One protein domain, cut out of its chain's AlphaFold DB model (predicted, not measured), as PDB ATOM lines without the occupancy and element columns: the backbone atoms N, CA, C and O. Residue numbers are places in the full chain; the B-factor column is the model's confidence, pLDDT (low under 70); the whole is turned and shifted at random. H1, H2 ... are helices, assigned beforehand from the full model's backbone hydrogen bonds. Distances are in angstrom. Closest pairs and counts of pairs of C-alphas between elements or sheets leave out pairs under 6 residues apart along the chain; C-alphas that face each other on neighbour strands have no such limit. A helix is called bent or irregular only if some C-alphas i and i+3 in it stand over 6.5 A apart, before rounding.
ATOM      1  N   ALA A 557      16.585  35.830  -6.842       87.00
ATOM      2  CA  ALA A 557      16.338  36.578  -8.076       87.00
ATOM      3  C   ALA A 557      16.917  35.855  -9.306       87.00
ATOM      4  O   ALA A 557      16.170  35.488 -10.215       87.00
ATOM      5  N   ALA A 558      18.215  35.522  -9.281       89.19
ATOM      6  CA  ALA A 558      18.869  34.777 -10.358       89.19
ATOM      7  C   ALA A 558      18.243  33.385 -10.594       89.19
ATOM      8  O   ALA A 558      18.214  32.894 -11.728       89.19
ATOM      9  N   TYR A 559      17.700  32.749  -9.549       90.19
ATOM     10  CA  TYR A 559      16.932  31.515  -9.685       90.19
ATOM     11  C   TYR A 559      15.579  31.735 -10.373       90.19
ATOM     12  O   TYR A 559      15.229  30.960 -11.267       90.19
ATOM     13  N   GLN A 560      14.816  32.764  -9.995       87.12
ATOM     14  CA  GLN A 560      13.524  33.063 -10.619       87.12
ATOM     15  C   GLN A 560      13.698  33.474 -12.090       87.12
ATOM     16  O   GLN A 560      12.922  33.010 -12.926       87.12
ATOM     17  N   ASP A 561      14.759  34.209 -12.441       85.62
ATOM     18  CA  ASP A 561      15.120  34.510 -13.836       85.62
ATOM     19  C   ASP A 561      15.463  33.236 -14.624       85.62
ATOM     20  O   ASP A 561      14.925  33.001 -15.710       85.62
ATOM     21  N   PHE A 562      16.297  32.351 -14.062       88.31
ATOM     22  CA  PHE A 562      16.594  31.042 -14.654       88.31
ATOM     23  C   PHE A 562      15.326  30.190 -14.841       88.31
ATOM     24  O   PHE A 562      15.133  29.565 -15.889       88.31
ATOM     25  N   LYS A 563      14.438  30.176 -13.840       86.06
ATOM     26  CA  LYS A 563      13.160  29.458 -13.860       86.06
ATOM     27  C   LYS A 563      12.231  30.023 -14.936       86.06
ATOM     28  O   LYS A 563      11.679  29.246 -15.712       86.06
ATOM     29  N   ALA A 564      12.107  31.346 -15.039       83.69
ATOM     30  CA  ALA A 564      11.326  32.009 -16.077       83.69
ATOM     31  C   ALA A 564      11.885  31.704 -17.475       83.69
ATOM     32  O   ALA A 564      11.146  31.230 -18.336       83.69
ATOM     33  N   ALA A 565      13.193  31.867 -17.692       86.44
ATOM     34  CA  ALA A 565      13.841  31.595 -18.976       86.44
ATOM     35  C   ALA A 565      13.652  30.144 -19.463       86.44
ATOM     36  O   ALA A 565      13.536  29.908 -20.664       86.44
ATOM     37  N   GLN A 566      13.599  29.169 -18.550       84.88
ATOM     38  CA  GLN A 566      13.353  27.761 -18.885       84.88
ATOM     39  C   GLN A 566      11.866  27.411 -19.072       84.88
ATOM     40  O   GLN A 566      11.570  26.455 -19.786       84.88
ATOM     41  N   LEU A 567      10.935  28.139 -18.439       83.88
ATOM     42  CA  LEU A 567       9.505  27.796 -18.438       83.88
ATOM     43  C   LEU A 567       8.643  28.638 -19.390       83.88
ATOM     44  O   LEU A 567       7.615  28.129 -19.822       83.88
ATOM     45  N   VAL A 568       9.081  29.829 -19.830       85.94
ATOM     46  CA  VAL A 568       8.345  30.712 -20.772       85.94
ATOM     47  C   VAL A 568       7.744  29.969 -21.973       85.94
ATOM     48  O   VAL A 568       6.610  30.248 -22.356       85.94
ATOM     49  N   GLY A 569       8.470  29.020 -22.576       83.12
ATOM     50  CA  GLY A 569       7.949  28.227 -23.696       83.12
ATOM     51  C   GLY A 569       6.840  27.247 -23.293       83.12
ATOM     52  O   GLY A 569       5.866  27.086 -24.022       83.12
ATOM     53  N   LEU A 570       6.960  26.622 -22.119       80.06
ATOM     54  CA  LEU A 570       5.989  25.658 -21.598       80.06
ATOM     55  C   LEU A 570       4.735  26.353 -21.053       80.06
ATOM     56  O   LEU A 570       3.631  25.900 -21.333       80.06
ATOM     57  N   ASP A 571       4.898  27.481 -20.357       82.69
ATOM     58  CA  ASP A 571       3.795  28.310 -19.859       82.69
ATOM     59  C   ASP A 571       2.944  28.840 -21.029       82.69
ATOM     60  O   ASP A 571       1.722  28.697 -21.039       82.69
ATOM     61  N   ARG A 572       3.590  29.366 -22.084       86.19
ATOM     62  CA  ARG A 572       2.906  29.822 -23.309       86.19
ATOM     63  C   ARG A 572       2.182  28.689 -24.034       86.19
ATOM     64  O   ARG A 572       1.051  28.890 -24.466       86.19
ATOM     65  N   MET A 573       2.791  27.505 -24.145       78.31
ATOM     66  CA  MET A 573       2.118  26.335 -24.722       78.31
ATOM     67  C   MET A 573       0.923  25.884 -23.875       78.31
ATOM     68  O   MET A 573      -0.112  25.554 -24.444       78.31
ATOM     69  N   ALA A 574       1.025  25.912 -22.543       80.56
ATOM     70  CA  ALA A 574      -0.090  25.584 -21.659       80.56
ATOM     71  C   ALA A 574      -1.278  26.538 -21.878       80.56
ATOM     72  O   ALA A 574      -2.378  26.064 -22.152       80.56
ATOM     73  N   PHE A 575      -1.051  27.857 -21.870       83.44
ATOM     74  CA  PHE A 575      -2.106  28.847 -22.126       83.44
ATOM     75  C   PHE A 575      -2.694  28.756 -23.549       83.44
ATOM     76  O   PHE A 575      -3.903  28.890 -23.717       83.44
ATOM     77  N   LEU A 576      -1.873  28.495 -24.578       84.88
ATOM     78  CA  LEU A 576      -2.347  28.293 -25.958       84.88
ATOM     79  C   LEU A 576      -3.260  27.068 -26.085       84.88
ATOM     80  O   LEU A 576      -4.305  27.133 -26.732       84.88
ATOM     81  N   LEU A 577      -2.870  25.949 -25.472       74.31
ATOM     82  CA  LEU A 577      -3.634  24.705 -25.521       74.31
ATOM     83  C   LEU A 577      -4.904  24.789 -24.658       74.31
ATOM     84  O   LEU A 577      -5.953  24.305 -25.078       74.31
ATOM     85  N   GLU A 578      -4.847  25.467 -23.509       79.56
ATOM     86  CA  GLU A 578      -6.015  25.766 -22.671       79.56
ATOM     87  C   GLU A 578      -7.031  26.653 -23.414       79.56
ATOM     88  O   GLU A 578      -8.225  26.340 -23.443       79.56
ATOM     89  N   ALA A 579      -6.563  27.708 -24.094       84.75
ATOM     90  CA  ALA A 579      -7.400  28.553 -24.944       84.75
ATOM     91  C   ALA A 579      -8.030  27.751 -26.093       84.75
ATOM     92  O   ALA A 579      -9.227  27.878 -26.347       84.75
ATOM     93  N   GLY A 580      -7.253  26.885 -26.754       81.06
ATOM     94  CA  GLY A 580      -7.744  26.002 -27.814       81.06
ATOM     95  C   GLY A 580      -8.820  25.025 -27.330       81.06
ATOM     96  O   GLY A 580      -9.836  24.849 -28.003       81.06
ATOM     97  N   LEU A 581      -8.647  24.443 -26.138       76.19
ATOM     98  CA  LEU A 581      -9.639  23.569 -25.507       76.19
ATOM     99  C   LEU A 581     -10.939  24.317 -25.177       76.19
ATOM    100  O   LEU A 581     -12.015  23.812 -25.495       76.19
ATOM    101  N   ARG A 582     -10.874  25.530 -24.608       83.12
ATOM    102  CA  ARG A 582     -12.087  26.328 -24.330       83.12
ATOM    103  C   ARG A 582     -12.747  26.882 -25.594       83.12
ATOM    104  O   ARG A 582     -13.970  26.922 -25.671       83.12
ATOM    105  N   ALA A 583     -11.981  27.243 -26.622       84.88
ATOM    106  CA  ALA A 583     -12.540  27.602 -27.927       84.88
ATOM    107  C   ALA A 583     -13.270  26.407 -28.573       84.88
ATOM    108  O   ALA A 583     -14.337  26.575 -29.170       84.88
ATOM    109  N   ALA A 584     -12.747  25.189 -28.397       77.50
ATOM    110  CA  ALA A 584     -13.420  23.966 -28.818       77.50
ATOM    111  C   ALA A 584     -14.701  23.686 -28.008       77.50
ATOM    112  O   ALA A 584     -15.698  23.303 -28.620       77.50
ATOM    113  N   THR A 585     -14.733  23.914 -26.685       79.00
ATOM    114  CA  THR A 585     -15.979  23.754 -25.905       79.00
ATOM    115  C   THR A 585     -17.032  24.785 -26.302       79.00
ATOM    116  O   THR A 585     -18.137  24.369 -26.640       79.00
ATOM    117  N   VAL A 586     -16.691  26.082 -26.389       84.75
ATOM    118  CA  VAL A 586     -17.582  27.148 -26.911       84.75
ATOM    119  C   VAL A 586     -18.203  26.729 -28.247       84.75
ATOM    120  O   VAL A 586     -19.422  26.781 -28.418       84.75
ATOM    121  N   ARG A 587     -17.377  26.246 -29.186       85.50
ATOM    122  CA  ARG A 587     -17.854  25.779 -30.492       85.50
ATOM    123  C   ARG A 587     -18.782  24.565 -30.387       85.50
ATOM    124  O   ARG A 587     -19.797  24.542 -31.075       85.50
ATOM    125  N   CYS A 588     -18.474  23.583 -29.540       80.38
ATOM    126  CA  CYS A 588     -19.336  22.411 -29.358       80.38
ATOM    127  C   CYS A 588     -20.720  22.792 -28.815       80.38
ATOM    128  O   CYS A 588     -21.717  22.277 -29.317       80.38
ATOM    129  N   VAL A 589     -20.803  23.728 -27.857       80.94
ATOM    130  CA  VAL A 589     -22.100  24.246 -27.381       80.94
ATOM    131  C   VAL A 589     -22.838  24.981 -28.509       80.94
ATOM    132  O   VAL A 589     -24.047  24.832 -28.665       80.94
ATOM    133  N   TYR A 590     -22.120  25.734 -29.348       86.56
ATOM    134  CA  TYR A 590     -22.716  26.513 -30.440       86.56
ATOM    135  C   TYR A 590     -23.302  25.614 -31.531       86.56
ATOM    136  O   TYR A 590     -24.462  25.770 -31.921       86.56
ATOM    137  N   ASP A 591     -22.525  24.625 -31.977       83.75
ATOM    138  CA  ASP A 591     -22.953  23.645 -32.973       83.75
ATOM    139  C   ASP A 591     -24.082  22.735 -32.426       83.75
ATOM    140  O   ASP A 591     -24.915  22.265 -33.206       83.75
ATOM    141  N   ALA A 592     -24.179  22.536 -31.101       80.62
ATOM    142  CA  ALA A 592     -25.296  21.849 -30.442       80.62
ATOM    143  C   ALA A 592     -26.574  22.711 -30.371       80.62
ATOM    144  O   ALA A 592     -27.637  22.267 -30.812       80.62
ATOM    145  N   GLY A 593     -26.485  23.960 -29.902       81.12
ATOM    146  CA  GLY A 593     -27.631  24.876 -29.844       81.12
ATOM    147  C   GLY A 593     -28.222  25.171 -31.228       81.12
ATOM    148  O   GLY A 593     -29.442  25.217 -31.402       81.12
ATOM    149  N   LYS A 594     -27.368  25.246 -32.256       82.81
ATOM    150  CA  LYS A 594     -27.784  25.372 -33.661       82.81
ATOM    151  C   LYS A 594     -28.596  24.166 -34.164       82.81
ATOM    152  O   LYS A 594     -29.460  24.345 -35.018       82.81
ATOM    153  N   GLN A 595     -28.363  22.962 -33.632       81.56
ATOM    154  CA  GLN A 595     -29.147  21.757 -33.959       81.56
ATOM    155  C   GLN A 595     -30.491  21.688 -33.213       81.56
ATOM    156  O   GLN A 595     -31.437  21.096 -33.727       81.56
ATOM    157  N   GLN A 596     -30.603  22.306 -32.033       74.81
ATOM    158  CA  GLN A 596     -31.854  22.362 -31.262       74.81
ATOM    159  C   GLN A 596     -32.856  23.383 -31.830       74.81
ATOM    160  O   GLN A 596     -34.068  23.172 -31.744       74.81
ATOM    161  N   LEU A 597     -32.364  24.456 -32.459       75.56
ATOM    162  CA  LEU A 597     -33.185  25.540 -33.007       75.56
ATOM    163  C   LEU A 597     -34.361  25.061 -33.897       75.56
ATOM    164  O   LEU A 597     -35.500  25.394 -33.562       75.56
ATOM    165  N   PRO A 598     -34.168  24.249 -34.964       70.56
ATOM    166  CA  PRO A 598     -35.273  23.824 -35.833       70.56
ATOM    167  C   PRO A 598     -36.302  22.917 -35.138       70.56
ATOM    168  O   PRO A 598     -37.486  22.980 -35.461       70.56
ATOM    169  N   LEU A 599     -35.880  22.107 -34.160       66.00
ATOM    170  CA  LEU A 599     -36.783  21.239 -33.396       66.00
ATOM    171  C   LEU A 599     -37.723  22.061 -32.502       66.00
ATOM    172  O   LEU A 599     -38.905  21.738 -32.394       66.00
ATOM    173  N   SER A 600     -37.225  23.156 -31.916       60.09
ATOM    174  CA  SER A 600     -38.044  24.039 -31.076       60.09
ATOM    175  C   SER A 600     -39.159  24.752 -31.857       60.09
ATOM    176  O   SER A 600     -40.270  24.875 -31.348       60.09
ATOM    177  N   VAL A 601     -38.905  25.144 -33.113       65.81
ATOM    178  CA  VAL A 601     -39.902  25.790 -33.987       65.81
ATOM    179  C   VAL A 601     -41.034  24.827 -34.363       65.81
ATOM    180  O   VAL A 601     -42.194  25.229 -34.358       65.81
ATOM    181  N   ALA A 602     -40.725  23.553 -34.624       64.44
ATOM    182  CA  ALA A 602     -41.746  22.533 -34.872       64.44
ATOM    183  C   ALA A 602     -42.569  22.208 -33.608       64.44
ATOM    184  O   ALA A 602     -43.788  22.062 -33.683       64.44
ATOM    185  N   ARG A 617     -28.259  31.151 -23.613       76.12
ATOM    186  CA  ARG A 617     -27.520  32.415 -23.435       76.12
ATOM    187  C   ARG A 617     -26.551  32.412 -22.238       76.12
ATOM    188  O   ARG A 617     -25.393  32.764 -22.461       76.12
ATOM    189  N   PRO A 618     -26.946  32.048 -20.999       79.62
ATOM    190  CA  PRO A 618     -26.021  32.034 -19.865       79.62
ATOM    191  C   PRO A 618     -24.935  30.956 -19.993       79.62
ATOM    192  O   PRO A 618     -23.793  31.231 -19.638       79.62
ATOM    193  N   GLU A 619     -25.224  29.782 -20.568       81.19
ATOM    194  CA  GLU A 619     -24.193  28.768 -20.856       81.19
ATOM    195  C   GLU A 619     -23.109  29.326 -21.803       81.19
ATOM    196  O   GLU A 619     -21.909  29.231 -21.527       81.19
ATOM    197  N   MET A 620     -23.536  29.996 -22.881       84.44
ATOM    198  CA  MET A 620     -22.642  30.695 -23.811       84.44
ATOM    199  C   MET A 620     -21.817  31.781 -23.131       84.44
ATOM    200  O   MET A 620     -20.599  31.820 -23.300       84.44
ATOM    201  N   ALA A 621     -22.459  32.650 -22.344       86.81
ATOM    202  CA  ALA A 621     -21.767  33.702 -21.605       86.81
ATOM    203  C   ALA A 621     -20.682  33.114 -20.687       86.81
ATOM    204  O   ALA A 621     -19.553  33.595 -20.687       86.81
ATOM    205  N   THR A 622     -20.991  32.017 -19.992       84.62
ATOM    206  CA  THR A 622     -20.078  31.316 -19.078       84.62
ATOM    207  C   THR A 622     -18.836  30.780 -19.797       84.62
ATOM    208  O   THR A 622     -17.709  31.040 -19.369       84.62
ATOM    209  N   GLN A 623     -19.006  30.078 -20.925       86.69
ATOM    210  CA  GLN A 623     -17.869  29.573 -21.706       86.69
ATOM    211  C   GLN A 623     -17.057  30.706 -22.362       86.69
ATOM    212  O   GLN A 623     -15.825  30.645 -22.380       86.69
ATOM    213  N   CYS A 624     -17.715  31.763 -22.846       89.44
ATOM    214  CA  CYS A 624     -17.048  32.930 -23.424       89.44
ATOM    215  C   CYS A 624     -16.252  33.738 -22.387       89.44
ATOM    216  O   CYS A 624     -15.153  34.186 -22.701       89.44
ATOM    217  N   VAL A 625     -16.749  33.888 -21.152       88.00
ATOM    218  CA  VAL A 625     -16.025  34.557 -20.055       88.00
ATOM    219  C   VAL A 625     -14.773  33.766 -19.660       88.00
ATOM    220  O   VAL A 625     -13.695  34.352 -19.579       88.00
ATOM    221  N   LEU A 626     -14.871  32.439 -19.504       83.44
ATOM    222  CA  LEU A 626     -13.697  31.584 -19.265       83.44
ATOM    223  C   LEU A 626     -12.650  31.717 -20.382       83.44
ATOM    224  O   LEU A 626     -11.463  31.892 -20.107       83.44
ATOM    225  N   LEU A 627     -13.084  31.665 -21.646       89.12
ATOM    226  CA  LEU A 627     -12.193  31.827 -22.793       89.12
ATOM    227  C   LEU A 627     -11.546  33.223 -22.819       89.12
ATOM    228  O   LEU A 627     -10.342  33.324 -23.043       89.12
ATOM    229  N   ALA A 628     -12.303  34.287 -22.539       90.62
ATOM    230  CA  ALA A 628     -11.788  35.655 -22.484       90.62
ATOM    231  C   ALA A 628     -10.724  35.837 -21.388       90.62
ATOM    232  O   ALA A 628      -9.698  36.468 -21.638       90.62
ATOM    233  N   VAL A 629     -10.913  35.232 -20.209       86.69
ATOM    234  CA  VAL A 629      -9.910  35.221 -19.129       86.69
ATOM    235  C   VAL A 629      -8.607  34.553 -19.584       86.69
ATOM    236  O   VAL A 629      -7.531  35.127 -19.400       86.69
ATOM    237  N   ILE A 630      -8.679  33.375 -20.214       85.38
ATOM    238  CA  ILE A 630      -7.481  32.673 -20.706       85.38
ATOM    239  C   ILE A 630      -6.798  33.485 -21.807       85.38
ATOM    240  O   ILE A 630      -5.582  33.663 -21.765       85.38
ATOM    241  N   LEU A 631      -7.562  34.013 -22.768       89.62
ATOM    242  CA  LEU A 631      -7.031  34.840 -23.851       89.62
ATOM    243  C   LEU A 631      -6.387  36.130 -23.325       89.62
ATOM    244  O   LEU A 631      -5.362  36.541 -23.861       89.62
ATOM    245  N   MET A 632      -6.907  36.728 -22.249       91.75
ATOM    246  CA  MET A 632      -6.284  37.875 -21.582       91.75
ATOM    247  C   MET A 632      -4.947  37.497 -20.926       91.75
ATOM    248  O   MET A 632      -3.951  38.187 -21.136       91.75
ATOM    249  N   VAL A 633      -4.884  36.392 -20.173       87.56
ATOM    250  CA  VAL A 633      -3.623  35.924 -19.562       87.56
ATOM    251  C   VAL A 633      -2.605  35.523 -20.635       87.56
ATOM    252  O   VAL A 633      -1.431  35.873 -20.525       87.56
ATOM    253  N   LEU A 634      -3.047  34.872 -21.713       88.88
ATOM    254  CA  LEU A 634      -2.228  34.537 -22.878       88.88
ATOM    255  C   LEU A 634      -1.714  35.793 -23.599       88.88
ATOM    256  O   LEU A 634      -0.533  35.865 -23.934       88.88
ATOM    257  N   ALA A 635      -2.560  36.805 -23.803       91.44
ATOM    258  CA  ALA A 635      -2.162  38.079 -24.397       91.44
ATOM    259  C   ALA A 635      -1.117  38.790 -23.526       91.44
ATOM    260  O   ALA A 635      -0.077  39.198 -24.038       91.44
ATOM    261  N   LEU A 636      -1.313  38.845 -22.204       90.00
ATOM    262  CA  LEU A 636      -0.304  39.349 -21.264       90.00
ATOM    263  C   LEU A 636       1.001  38.533 -21.338       90.00
ATOM    264  O   LEU A 636       2.089  39.113 -21.334       90.00
ATOM    265  N   ALA A 637       0.907  37.205 -21.465       86.94
ATOM    266  CA  ALA A 637       2.042  36.286 -21.564       86.94
ATOM    267  C   ALA A 637       2.841  36.400 -22.878       86.94
ATOM    268  O   ALA A 637       4.039  36.088 -22.906       86.94
ATOM    269  N   LEU A 638       2.193  36.814 -23.969       88.25
ATOM    270  CA  LEU A 638       2.789  36.975 -25.296       88.25
ATOM    271  C   LEU A 638       3.293  38.401 -25.545       88.25
ATOM    272  O   LEU A 638       4.443  38.560 -25.956       88.25
ATOM    273  N   LEU A 639       2.451  39.404 -25.284       88.94
ATOM    274  CA  LEU A 639       2.634  40.799 -25.700       88.94
ATOM    275  C   LEU A 639       3.438  41.647 -24.706       88.94
ATOM    276  O   LEU A 639       3.912  42.716 -25.078       88.94
ATOM    277  N   THR A 640       3.600  41.207 -23.451       87.56
ATOM    278  CA  THR A 640       4.257  42.016 -22.408       87.56
ATOM    279  C   THR A 640       5.501  41.336 -21.818       87.56
ATOM    280  O   THR A 640       5.548  40.108 -21.689       87.56
ATOM    281  N   PRO A 641       6.507  42.110 -21.359       83.88
ATOM    282  CA  PRO A 641       7.639  41.568 -20.607       83.88
ATOM    283  C   PRO A 641       7.257  41.077 -19.198       83.88
ATOM    284  O   PRO A 641       8.091  40.460 -18.534       83.88
ATOM    285  N   LEU A 642       6.009  41.280 -18.744       81.00
ATOM    286  CA  LEU A 642       5.526  40.847 -17.425       81.00
ATOM    287  C   LEU A 642       5.622  39.327 -17.233       81.00
ATOM    288  O   LEU A 642       5.767  38.865 -16.106       81.00
ATOM    289  N   HIS A 643       5.623  38.532 -18.307       80.75
ATOM    290  CA  HIS A 643       5.876  37.091 -18.196       80.75
ATOM    291  C   HIS A 643       7.318  36.749 -17.796       80.75
ATOM    292  O   HIS A 643       7.561  35.694 -17.213       80.75
ATOM    293  N   ARG A 644       8.292  37.614 -18.096       75.75
ATOM    294  CA  ARG A 644       9.672  37.435 -17.626       75.75
ATOM    295  C   ARG A 644       9.805  37.932 -16.189       75.75
ATOM    296  O   ARG A 644      10.228  37.172 -15.331       75.75
ATOM    297  N   THR A 645       9.362  39.159 -15.912       79.50
ATOM    298  CA  THR A 645       9.591  39.829 -14.617       79.50
ATOM    299  C   THR A 645       8.598  39.463 -13.509       79.50
ATOM    300  O   THR A 645       8.901  39.637 -12.333       79.50
ATOM    301  N   ARG A 646       7.394  38.984 -13.849       82.81
ATOM    302  CA  ARG A 646       6.287  38.723 -12.906       82.81
ATOM    303  C   ARG A 646       5.531  37.419 -13.211       82.81
ATOM    304  O   ARG A 646       4.336  37.313 -12.939       82.81
ATOM    305  N   ARG A 647       6.231  36.393 -13.721       81.50
ATOM    306  CA  ARG A 647       5.684  35.054 -14.047       81.50
ATOM    307  C   ARG A 647       4.720  34.506 -12.985       81.50
ATOM    308  O   ARG A 647       3.617  34.075 -13.306       81.50
ATOM    309  N   ASN A 648       5.141  34.523 -11.720       76.25
ATOM    310  CA  ASN A 648       4.370  33.931 -10.624       76.25
ATOM    311  C   ASN A 648       3.078  34.729 -10.335       76.25
ATOM    312  O   ASN A 648       2.056  34.119 -10.033       76.25
ATOM    313  N   LEU A 649       3.088  36.054 -10.534       79.62
ATOM    314  CA  LEU A 649       1.903  36.911 -10.410       79.62
ATOM    315  C   LEU A 649       0.886  36.650 -11.532       79.62
ATOM    316  O   LEU A 649      -0.309  36.655 -11.271       79.62
ATOM    317  N   LEU A 650       1.332  36.377 -12.767       80.75
ATOM    318  CA  LEU A 650       0.427  36.005 -13.869       80.75
ATOM    319  C   LEU A 650      -0.230  34.634 -13.646       80.75
ATOM    320  O   LEU A 650      -1.411  34.470 -13.942       80.75
ATOM    321  N   LEU A 651       0.503  33.668 -13.085       77.62
ATOM    322  CA  LEU A 651      -0.054  32.362 -12.711       77.62
ATOM    323  C   LEU A 651      -1.046  32.475 -11.544       77.62
ATOM    324  O   LEU A 651      -2.108  31.858 -11.585       77.62
ATOM    325  N   GLN A 652      -0.749  33.311 -10.543       75.94
ATOM    326  CA  GLN A 652      -1.705  33.648  -9.486       75.94
ATOM    327  C   GLN A 652      -2.940  34.356 -10.057       75.94
ATOM    328  O   GLN A 652      -4.054  33.973  -9.724       75.94
ATOM    329  N   LEU A 653      -2.770  35.336 -10.950       80.25
ATOM    330  CA  LEU A 653      -3.870  36.056 -11.598       80.25
ATOM    331  C   LEU A 653      -4.774  35.116 -12.411       80.25
ATOM    332  O   LEU A 653      -5.992  35.230 -12.310       80.25
ATOM    333  N   ARG A 654      -4.208  34.154 -13.156       83.94
ATOM    334  CA  ARG A 654      -4.977  33.091 -13.835       83.94
ATOM    335  C   ARG A 654      -5.863  32.343 -12.834       83.94
ATOM    336  O   ARG A 654      -7.065  32.261 -13.064       83.94
ATOM    337  N   GLY A 655      -5.281  31.869 -11.728       73.50
ATOM    338  CA  GLY A 655      -5.995  31.129 -10.685       73.50
ATOM    339  C   GLY A 655      -7.058  31.956  -9.953       73.50
ATOM    340  O   GLY A 655      -8.160  31.468  -9.734       73.50
ATOM    341  N   TRP A 656      -6.776  33.222  -9.628       72.88
ATOM    342  CA  TRP A 656      -7.762  34.142  -9.048       72.88
ATOM    343  C   TRP A 656      -8.942  34.389  -9.990       72.88
ATOM    344  O   TRP A 656     -10.082  34.409  -9.535       72.88
ATOM    345  N   LEU A 657      -8.689  34.545 -11.293       75.75
ATOM    346  CA  LEU A 657      -9.744  34.756 -12.285       75.75
ATOM    347  C   LEU A 657     -10.558  33.479 -12.549       75.75
ATOM    348  O   LEU A 657     -11.775  33.578 -12.667       75.75
ATOM    349  N   ASP A 658      -9.943  32.290 -12.568       75.50
ATOM    350  CA  ASP A 658     -10.693  31.022 -12.575       75.50
ATOM    351  C   ASP A 658     -11.588  30.905 -11.341       75.50
ATOM    352  O   ASP A 658     -12.791  30.696 -11.475       75.50
ATOM    353  N   SER A 659     -11.025  31.094 -10.143       72.12
ATOM    354  CA  SER A 659     -11.771  31.042  -8.883       72.12
ATOM    355  C   SER A 659     -12.916  32.055  -8.852       72.12
ATOM    356  O   SER A 659     -14.006  31.713  -8.410       72.12
ATOM    357  N   ALA A 660     -12.719  33.270  -9.373       74.12
ATOM    358  CA  ALA A 660     -13.781  34.266  -9.492       74.12
ATOM    359  C   ALA A 660     -14.902  33.808 -10.442       74.12
ATOM    360  O   ALA A 660     -16.077  33.949 -10.112       74.12
ATOM    361  N   VAL A 661     -14.570  33.212 -11.593       75.69
ATOM    362  CA  VAL A 661     -15.582  32.703 -12.533       75.69
ATOM    363  C   VAL A 661     -16.303  31.470 -11.971       75.69
ATOM    364  O   VAL A 661     -17.519  31.374 -12.119       75.69
ATOM    365  N   PHE A 662     -15.616  30.575 -11.255       73.31
ATOM    366  CA  PHE A 662     -16.263  29.477 -10.527       73.31
ATOM    367  C   PHE A 662     -17.166  29.985  -9.395       73.31
ATOM    368  O   PHE A 662     -18.281  29.494  -9.255       73.31
ATOM    369  N   LEU A 663     -16.758  31.005  -8.635       72.12
ATOM    370  CA  LEU A 663     -17.619  31.641  -7.630       72.12
ATOM    371  C   LEU A 663     -18.872  32.268  -8.266       72.12
ATOM    372  O   LEU A 663     -19.951  32.145  -7.700       72.12
ATOM    373  N   LEU A 664     -18.776  32.852  -9.464       75.50
ATOM    374  CA  LEU A 664     -19.936  33.370 -10.207       75.50
ATOM    375  C   LEU A 664     -20.871  32.269 -10.759       75.50
ATOM    376  O   LEU A 664     -22.050  32.543 -10.985       75.50
ATOM    377  N   MET A 665     -20.383  31.033 -10.946       74.38
ATOM    378  CA  MET A 665     -21.227  29.853 -11.220       74.38
ATOM    379  C   MET A 665     -21.838  29.246  -9.949       74.38
ATOM    380  O   MET A 665     -22.915  28.663 -10.003       74.38
ATOM    381  N   LEU A 666     -21.144  29.342  -8.812       70.50
ATOM    382  CA  LEU A 666     -21.533  28.681  -7.561       70.50
ATOM    383  C   LEU A 666     -22.373  29.562  -6.628       70.50
ATOM    384  O   LEU A 666     -23.063  29.025  -5.769       70.50
ATOM    385  N   MET A 667     -22.324  30.891  -6.764       71.81
ATOM    386  CA  MET A 667     -23.050  31.825  -5.901       71.81
ATOM    387  C   MET A 667     -24.536  31.914  -6.301       71.81
ATOM    388  O   MET A 667     -24.842  32.485  -7.354       71.81
ATOM    389  N   PRO A 668     -25.482  31.427  -5.473       67.25
ATOM    390  CA  PRO A 668     -26.902  31.633  -5.719       67.25
ATOM    391  C   PRO A 668     -27.267  33.076  -5.354       67.25
ATOM    392  O   PRO A 668     -27.147  33.480  -4.197       67.25
ATOM    393  N   LEU A 669     -27.732  33.867  -6.324       69.06
ATOM    394  CA  LEU A 669     -28.232  35.212  -6.039       69.06
ATOM    395  C   LEU A 669     -29.754  35.159  -5.846       69.06
ATOM    396  O   LEU A 669     -30.478  34.882  -6.808       69.06
ATOM    397  N   PRO A 670     -30.277  35.452  -4.637       62.62
ATOM    398  CA  PRO A 670     -31.691  35.235  -4.316       62.62
ATOM    399  C   PRO A 670     -32.646  36.086  -5.167       62.62
ATOM    400  O   PRO A 670     -33.785  35.688  -5.382       62.62
ATOM    401  N   ALA A 671     -32.174  37.208  -5.720       70.44
ATOM    402  CA  ALA A 671     -32.937  38.053  -6.641       70.44
ATOM    403  C   ALA A 671     -33.190  37.423  -8.029       70.44
ATOM    404  O   ALA A 671     -34.061  37.898  -8.752       70.44
ATOM    405  N   PHE A 672     -32.445  36.378  -8.413       60.28
ATOM    406  CA  PHE A 672     -32.510  35.761  -9.748       60.28
ATOM    407  C   PHE A 672     -32.981  34.298  -9.744       60.28
ATOM    408  O   PHE A 672     -33.142  33.710 -10.811       60.28
ATOM    409  N   GLY A 673     -33.218  33.699  -8.569       75.00
ATOM    410  CA  GLY A 673     -33.721  32.323  -8.453       75.00
ATOM    411  C   GLY A 673     -32.742  31.230  -8.907       75.00
ATOM    412  O   GLY A 673     -33.166  30.104  -9.155       75.00
ATOM    413  N   GLY A 674     -31.448  31.544  -9.027       72.25
ATOM    414  CA  GLY A 674     -30.414  30.623  -9.501       72.25
ATOM    415  C   GLY A 674     -29.001  31.224  -9.450       72.25
ATOM    416  O   GLY A 674     -28.822  32.336  -8.938       72.25
ATOM    417  N   PRO A 675     -27.986  30.498  -9.953       71.06
ATOM    418  CA  PRO A 675     -26.630  31.020 -10.114       71.06
ATOM    419  C   PRO A 675     -26.559  32.068 -11.236       71.06
ATOM    420  O   PRO A 675     -27.322  32.011 -12.201       71.06
ATOM    421  N   LEU A 676     -25.626  33.021 -11.130       73.94
ATOM    422  CA  LEU A 676     -25.490  34.111 -12.111       73.94
ATOM    423  C   LEU A 676     -24.906  33.639 -13.453       73.94
ATOM    424  O   LEU A 676     -25.237  34.188 -14.505       73.94
ATOM    425  N   LEU A 677     -24.060  32.610 -13.419       76.88
ATOM    426  CA  LEU A 677     -23.570  31.887 -14.587       76.88
ATOM    427  C   LEU A 677     -24.121  30.457 -14.559       76.88
ATOM    428  O   LEU A 677     -23.952  29.742 -13.574       76.88
ATOM    429  N   ALA A 678     -24.790  30.036 -15.635       70.69
ATOM    430  CA  ALA A 678     -25.346  28.689 -15.722       70.69
ATOM    431  C   ALA A 678     -24.236  27.651 -15.945       70.69
ATOM    432  O   ALA A 678     -23.410  27.803 -16.850       70.69
ATOM    433  N   VAL A 679     -24.269  26.572 -15.158       69.88
ATOM    434  CA  VAL A 679     -23.462  25.368 -15.401       69.88
ATOM    435  C   VAL A 679     -23.761  24.851 -16.820       69.88
ATOM    436  O   VAL A 679     -24.935  24.688 -17.154       69.88
ATOM    437  N   PRO A 680     -22.748  24.609 -17.673       64.75
ATOM    438  CA  PRO A 680     -22.977  24.169 -19.047       64.75
ATOM    439  C   PRO A 680     -23.570  22.755 -19.136       64.75
ATOM    440  O   PRO A 680     -22.893  21.769 -18.844       64.75
ATOM    441  N   ASP A 681     -24.797  22.607 -19.634       63.31
ATOM    442  CA  ASP A 681     -25.360  21.277 -19.908       63.31
ATOM    443  C   ASP A 681     -24.555  20.523 -20.982       63.31
ATOM    444  O   ASP A 681     -24.435  19.295 -20.943       63.31
ATOM    445  N   ALA A 682     -23.892  21.240 -21.895       57.97
ATOM    446  CA  ALA A 682     -22.942  20.648 -22.828       57.97
ATOM    447  C   ALA A 682     -21.636  20.160 -22.164       57.97
ATOM    448  O   ALA A 682     -20.898  19.405 -22.804       57.97
ATOM    449  N   SER A 683     -21.338  20.522 -20.904       53.25
ATOM    450  CA  SER A 683     -20.292  19.859 -20.104       53.25
ATOM    451  C   SER A 683     -20.840  18.708 -19.258       53.25
ATOM    452  O   SER A 683     -20.149  17.695 -19.125       53.25
ATOM    453  N   THR A 684     -22.078  18.787 -18.756       54.12
ATOM    454  CA  THR A 684     -22.681  17.704 -17.953       54.12
ATOM    455  C   THR A 684     -23.026  16.467 -18.799       54.12
ATOM    456  O   THR A 684     -22.657  15.352 -18.421       54.12
ATOM    457  N   LEU A 685     -23.645  16.629 -19.978       51.47
ATOM    458  CA  LEU A 685     -24.103  15.525 -20.845       51.47
ATOM    459  C   LEU A 685     -22.979  14.574 -21.313       51.47
ATOM    460  O   LEU A 685     -23.131  13.355 -21.166       51.47
ATOM    461  N   PRO A 686     -21.830  15.052 -21.841       46.44
ATOM    462  CA  PRO A 686     -20.715  14.175 -22.201       46.44
ATOM    463  C   PRO A 686     -20.066  13.506 -20.983       46.44
ATOM    464  O   PRO A 686     -19.619  12.358 -21.081       46.44
ATOM    465  N   CYS A 687     -20.036  14.192 -19.835       43.84
ATOM    466  CA  CYS A 687     -19.460  13.670 -18.595       43.84
ATOM    467  C   CYS A 687     -20.339  12.587 -17.956       43.84
ATOM    468  O   CYS A 687     -19.794  11.581 -17.495       43.84
ATOM    469  N   ARG A 688     -21.676  12.707 -18.024       42.34
ATOM    470  CA  ARG A 688     -22.631  11.686 -17.548       42.34
ATOM    471  C   ARG A 688     -22.347  10.298 -18.134       42.34
ATOM    472  O   ARG A 688     -22.420   9.303 -17.421       42.34
ATOM    473  N   ARG A 689     -21.936  10.232 -19.410       50.44
ATOM    474  CA  ARG A 689     -21.578   8.975 -20.100       50.44
ATOM    475  C   ARG A 689     -20.098   8.581 -20.027       50.44
ATOM    476  O   ARG A 689     -19.737   7.524 -20.541       50.44
ATOM    477  N   ARG A 690     -19.210   9.389 -19.432       48.75
ATOM    478  CA  ARG A 690     -17.763   9.096 -19.344       48.75
ATOM    479  C   ARG A 690     -17.211   9.413 -17.954       48.75
ATOM    480  O   ARG A 690     -16.571  10.439 -17.725       48.75
ATOM    481  N   SER A 691     -17.405   8.454 -17.047       53.25
ATOM    482  CA  SER A 691     -17.309   8.638 -15.591       53.25
ATOM    483  C   SER A 691     -15.951   9.079 -15.018       53.25
ATOM    484  O   SER A 691     -15.888   9.281 -13.811       53.25
ATOM    485  N   LEU A 692     -14.872   9.201 -15.807       41.75
ATOM    486  CA  LEU A 692     -13.530   9.552 -15.306       41.75
ATOM    487  C   LEU A 692     -13.112  11.002 -15.575       41.75
ATOM    488  O   LEU A 692     -12.498  11.624 -14.714       41.75
ATOM    489  N   HIS A 693     -13.544  11.591 -16.696       41.81
ATOM    490  CA  HIS A 693     -13.539  13.055 -16.790       41.81
ATOM    491  C   HIS A 693     -14.505  13.628 -15.741       41.81
ATOM    492  O   HIS A 693     -14.198  14.631 -15.103       41.81
ATOM    493  N   TRP A 694     -15.601  12.902 -15.481       39.41
ATOM    494  CA  TRP A 694     -16.506  13.144 -14.364       39.41
ATOM    495  C   TRP A 694     -15.837  12.961 -12.988       39.41
ATOM    496  O   TRP A 694     -16.045  13.813 -12.145       39.41
ATOM    497  N   THR A 695     -14.974  11.966 -12.720       43.88
ATOM    498  CA  THR A 695     -14.322  11.897 -11.384       43.88
ATOM    499  C   THR A 695     -13.365  13.068 -11.130       43.88
ATOM    500  O   THR A 695     -13.230  13.505  -9.994       43.88
ATOM    501  N   ILE A 696     -12.704  13.585 -12.173       46.81
ATOM    502  CA  ILE A 696     -11.675  14.633 -12.040       46.81
ATOM    503  C   ILE A 696     -12.271  16.055 -12.093       46.81
ATOM    504  O   ILE A 696     -11.750  16.944 -11.430       46.81
ATOM    505  N   PHE A 697     -13.362  16.278 -12.841       44.03
ATOM    506  CA  PHE A 697     -14.010  17.596 -12.989       44.03
ATOM    507  C   PHE A 697     -15.449  17.681 -12.450       44.03
ATOM    508  O   PHE A 697     -15.953  18.782 -12.270       44.03
ATOM    509  N   CYS A 698     -16.119  16.560 -12.178       43.31
ATOM    510  CA  CYS A 698     -17.532  16.509 -11.766       43.31
ATOM    511  C   CYS A 698     -17.782  15.655 -10.505       43.31
ATOM    512  O   CYS A 698     -18.930  15.408 -10.163       43.31
ATOM    513  N   LEU A 699     -16.740  15.241  -9.773       43.94
ATOM    514  CA  LEU A 699     -16.866  14.976  -8.334       43.94
ATOM    515  C   LEU A 699     -16.843  16.299  -7.540       43.94
ATOM    516  O   LEU A 699     -17.188  16.329  -6.371       43.94
ATOM    517  N   TRP A 700     -16.474  17.393  -8.213       46.00
ATOM    518  CA  TRP A 700     -16.511  18.789  -7.774       46.00
ATOM    519  C   TRP A 700     -17.947  19.335  -7.693       46.00
ATOM    520  O   TRP A 700     -18.358  19.900  -6.687       46.00
ATOM    521  N   GLU A 701     -18.725  19.169  -8.765       39.50
ATOM    522  CA  GLU A 701     -19.916  19.986  -9.045       39.50
ATOM    523  C   GLU A 701     -21.205  19.477  -8.354       39.50
ATOM    524  O   GLU A 701     -21.745  20.196  -7.514       39.50
ATOM    525  N   PRO A 702     -21.669  18.224  -8.553       41.06
ATOM    526  CA  PRO A 702     -22.722  17.633  -7.727       41.06
ATOM    527  C   PRO A 702     -22.334  17.465  -6.248       41.06
ATOM    528  O   PRO A 702     -23.231  17.453  -5.418       41.06
ATOM    529  N   ALA A 703     -21.051  17.395  -5.868       44.91
ATOM    530  CA  ALA A 703     -20.691  17.417  -4.441       44.91
ATOM    531  C   ALA A 703     -20.911  18.800  -3.801       44.91
ATOM    532  O   ALA A 703     -21.246  18.868  -2.624       44.91
ATOM    533  N   LEU A 704     -20.783  19.884  -4.575       43.44
ATOM    534  CA  LEU A 704     -21.131  21.246  -4.155       43.44
ATOM    535  C   LEU A 704     -22.640  21.548  -4.214       43.44
ATOM    536  O   LEU A 704     -23.083  22.476  -3.546       43.44
ATOM    537  N   MET A 705     -23.425  20.806  -5.010       42.75
ATOM    538  CA  MET A 705     -24.854  21.095  -5.238       42.75
ATOM    539  C   MET A 705     -25.852  20.037  -4.729       42.75
ATOM    540  O   MET A 705     -27.040  20.338  -4.645       42.75
ATOM    541  N   GLN A 706     -25.423  18.813  -4.402       42.53
ATOM    542  CA  GLN A 706     -26.299  17.747  -3.879       42.53
ATOM    543  C   GLN A 706     -26.030  17.404  -2.408       42.53
ATOM    544  O   GLN A 706     -26.934  16.927  -1.727       42.53
ATOM    545  N   ALA A 707     -24.827  17.677  -1.894       38.94
ATOM    546  CA  ALA A 707     -24.580  17.675  -0.459       38.94
ATOM    547  C   ALA A 707     -24.842  19.084   0.094       38.94
ATOM    548  O   ALA A 707     -24.150  20.032  -0.259       38.94
TER     549      ALA A 707
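What this domain is: This is residues 557 to 602 and 617 to 707 of the 781 residues of an uncharacterized protein of Gonium pectorale (UniProt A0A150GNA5). Three long helices lie side by side in a bent layer, H2 in the middle between H4 and the long arm H1b, each running opposite to its neighbour; the tip of H1b, residues 594 to 602, sticks out beyond the rest. At the other end of the layer H1 bends off as the short arm H1a, with little H3 beside it, while three short helices, H5, H6 and H7, make a loosely formed group near H1b and H4, reached by a long loop from H4. The printed part has 137 residues with seven named helices, H1 to H7 in chain order, and no named strand; the class is all helix. The whole is loose and elongated, with a radius of gyration of the C-alphas of 18.1 A and spans of 64 by 34 by 32 A.

How they stand to each other: H1, residues 557 to 602, was assigned as one helix by its hydrogen bonds but is bent, with C-alphas 566 and 569 7.3 A apart; its arms H1a, residues 557 to 566, and H1b, residues 569 to 602, stand at a steep tilt of 53 degrees. H1b is irregular, with C-alphas 595 and 598 6.7 A apart. H2, residues 617 to 639, touches H1b at a shallow tilt of 21 degrees, opposite ways, closest at the C-alphas of Arg 582 and Leu 627, 5.7 A. H2 also touches H4, residues 647 to 666, at a shallow tilt of 5 degrees, opposite ways, closest at the C-alphas of Val 633 and Arg 654, 6.5 A. H1b and H4 are apart. H3, residues 642 to 645, touches H1a, closest at the C-alphas of Ala 564 and Arg 644, 5.9 A. H5, residues 681 to 688, is close to H1b but not clearly touching, closest at the C-alphas of Val 589 and Ala 682, 5.9 A. H5 and H6, residues 691 to 697, touch only at the corner, and only just, with 3 pairs of C-alphas within 8 A, the closest those of Cys 687 and Trp 694, 5.2 A. H6 and H7, residues 701 to 705, meet only through their link. Every O i to N i+4 pair is within hydrogen-bond range in H1a, H2, H4, H6 and H7, against 27 of 30 in H1b and 2 of 4 in H5; H3 is too short for such a pair.

Where its parts are: H1a begins at C-alpha 557 (16.338, 36.578, -8.076) and is 14.3 A long; H1b, 51.3 A, ends at C-alpha 602 (-41.746, 22.533, -34.872). H2 is 31.4 A long, H3 5.0 A, H4 28.7 A, H5 10.2 A and H6 9.9 A. H7, 6.3 A, ends at C-alpha 705 (-24.854, 21.095, -5.238).

The domain as a whole: The C-alphas farthest apart, those of Ala 558 and Ala 602, are 66.5 A apart. Residues 603 to 616 are not printed; C-alphas 602 and 617 lie 20.8 A apart across the cut. The link from H4 to H5 is long, and in it residues 668 to 669 pair antiparallel with 674 to 675. The mean pLDDT of the printed part is 73.3, and 37 residues are under 70, among them residues 679 to 707.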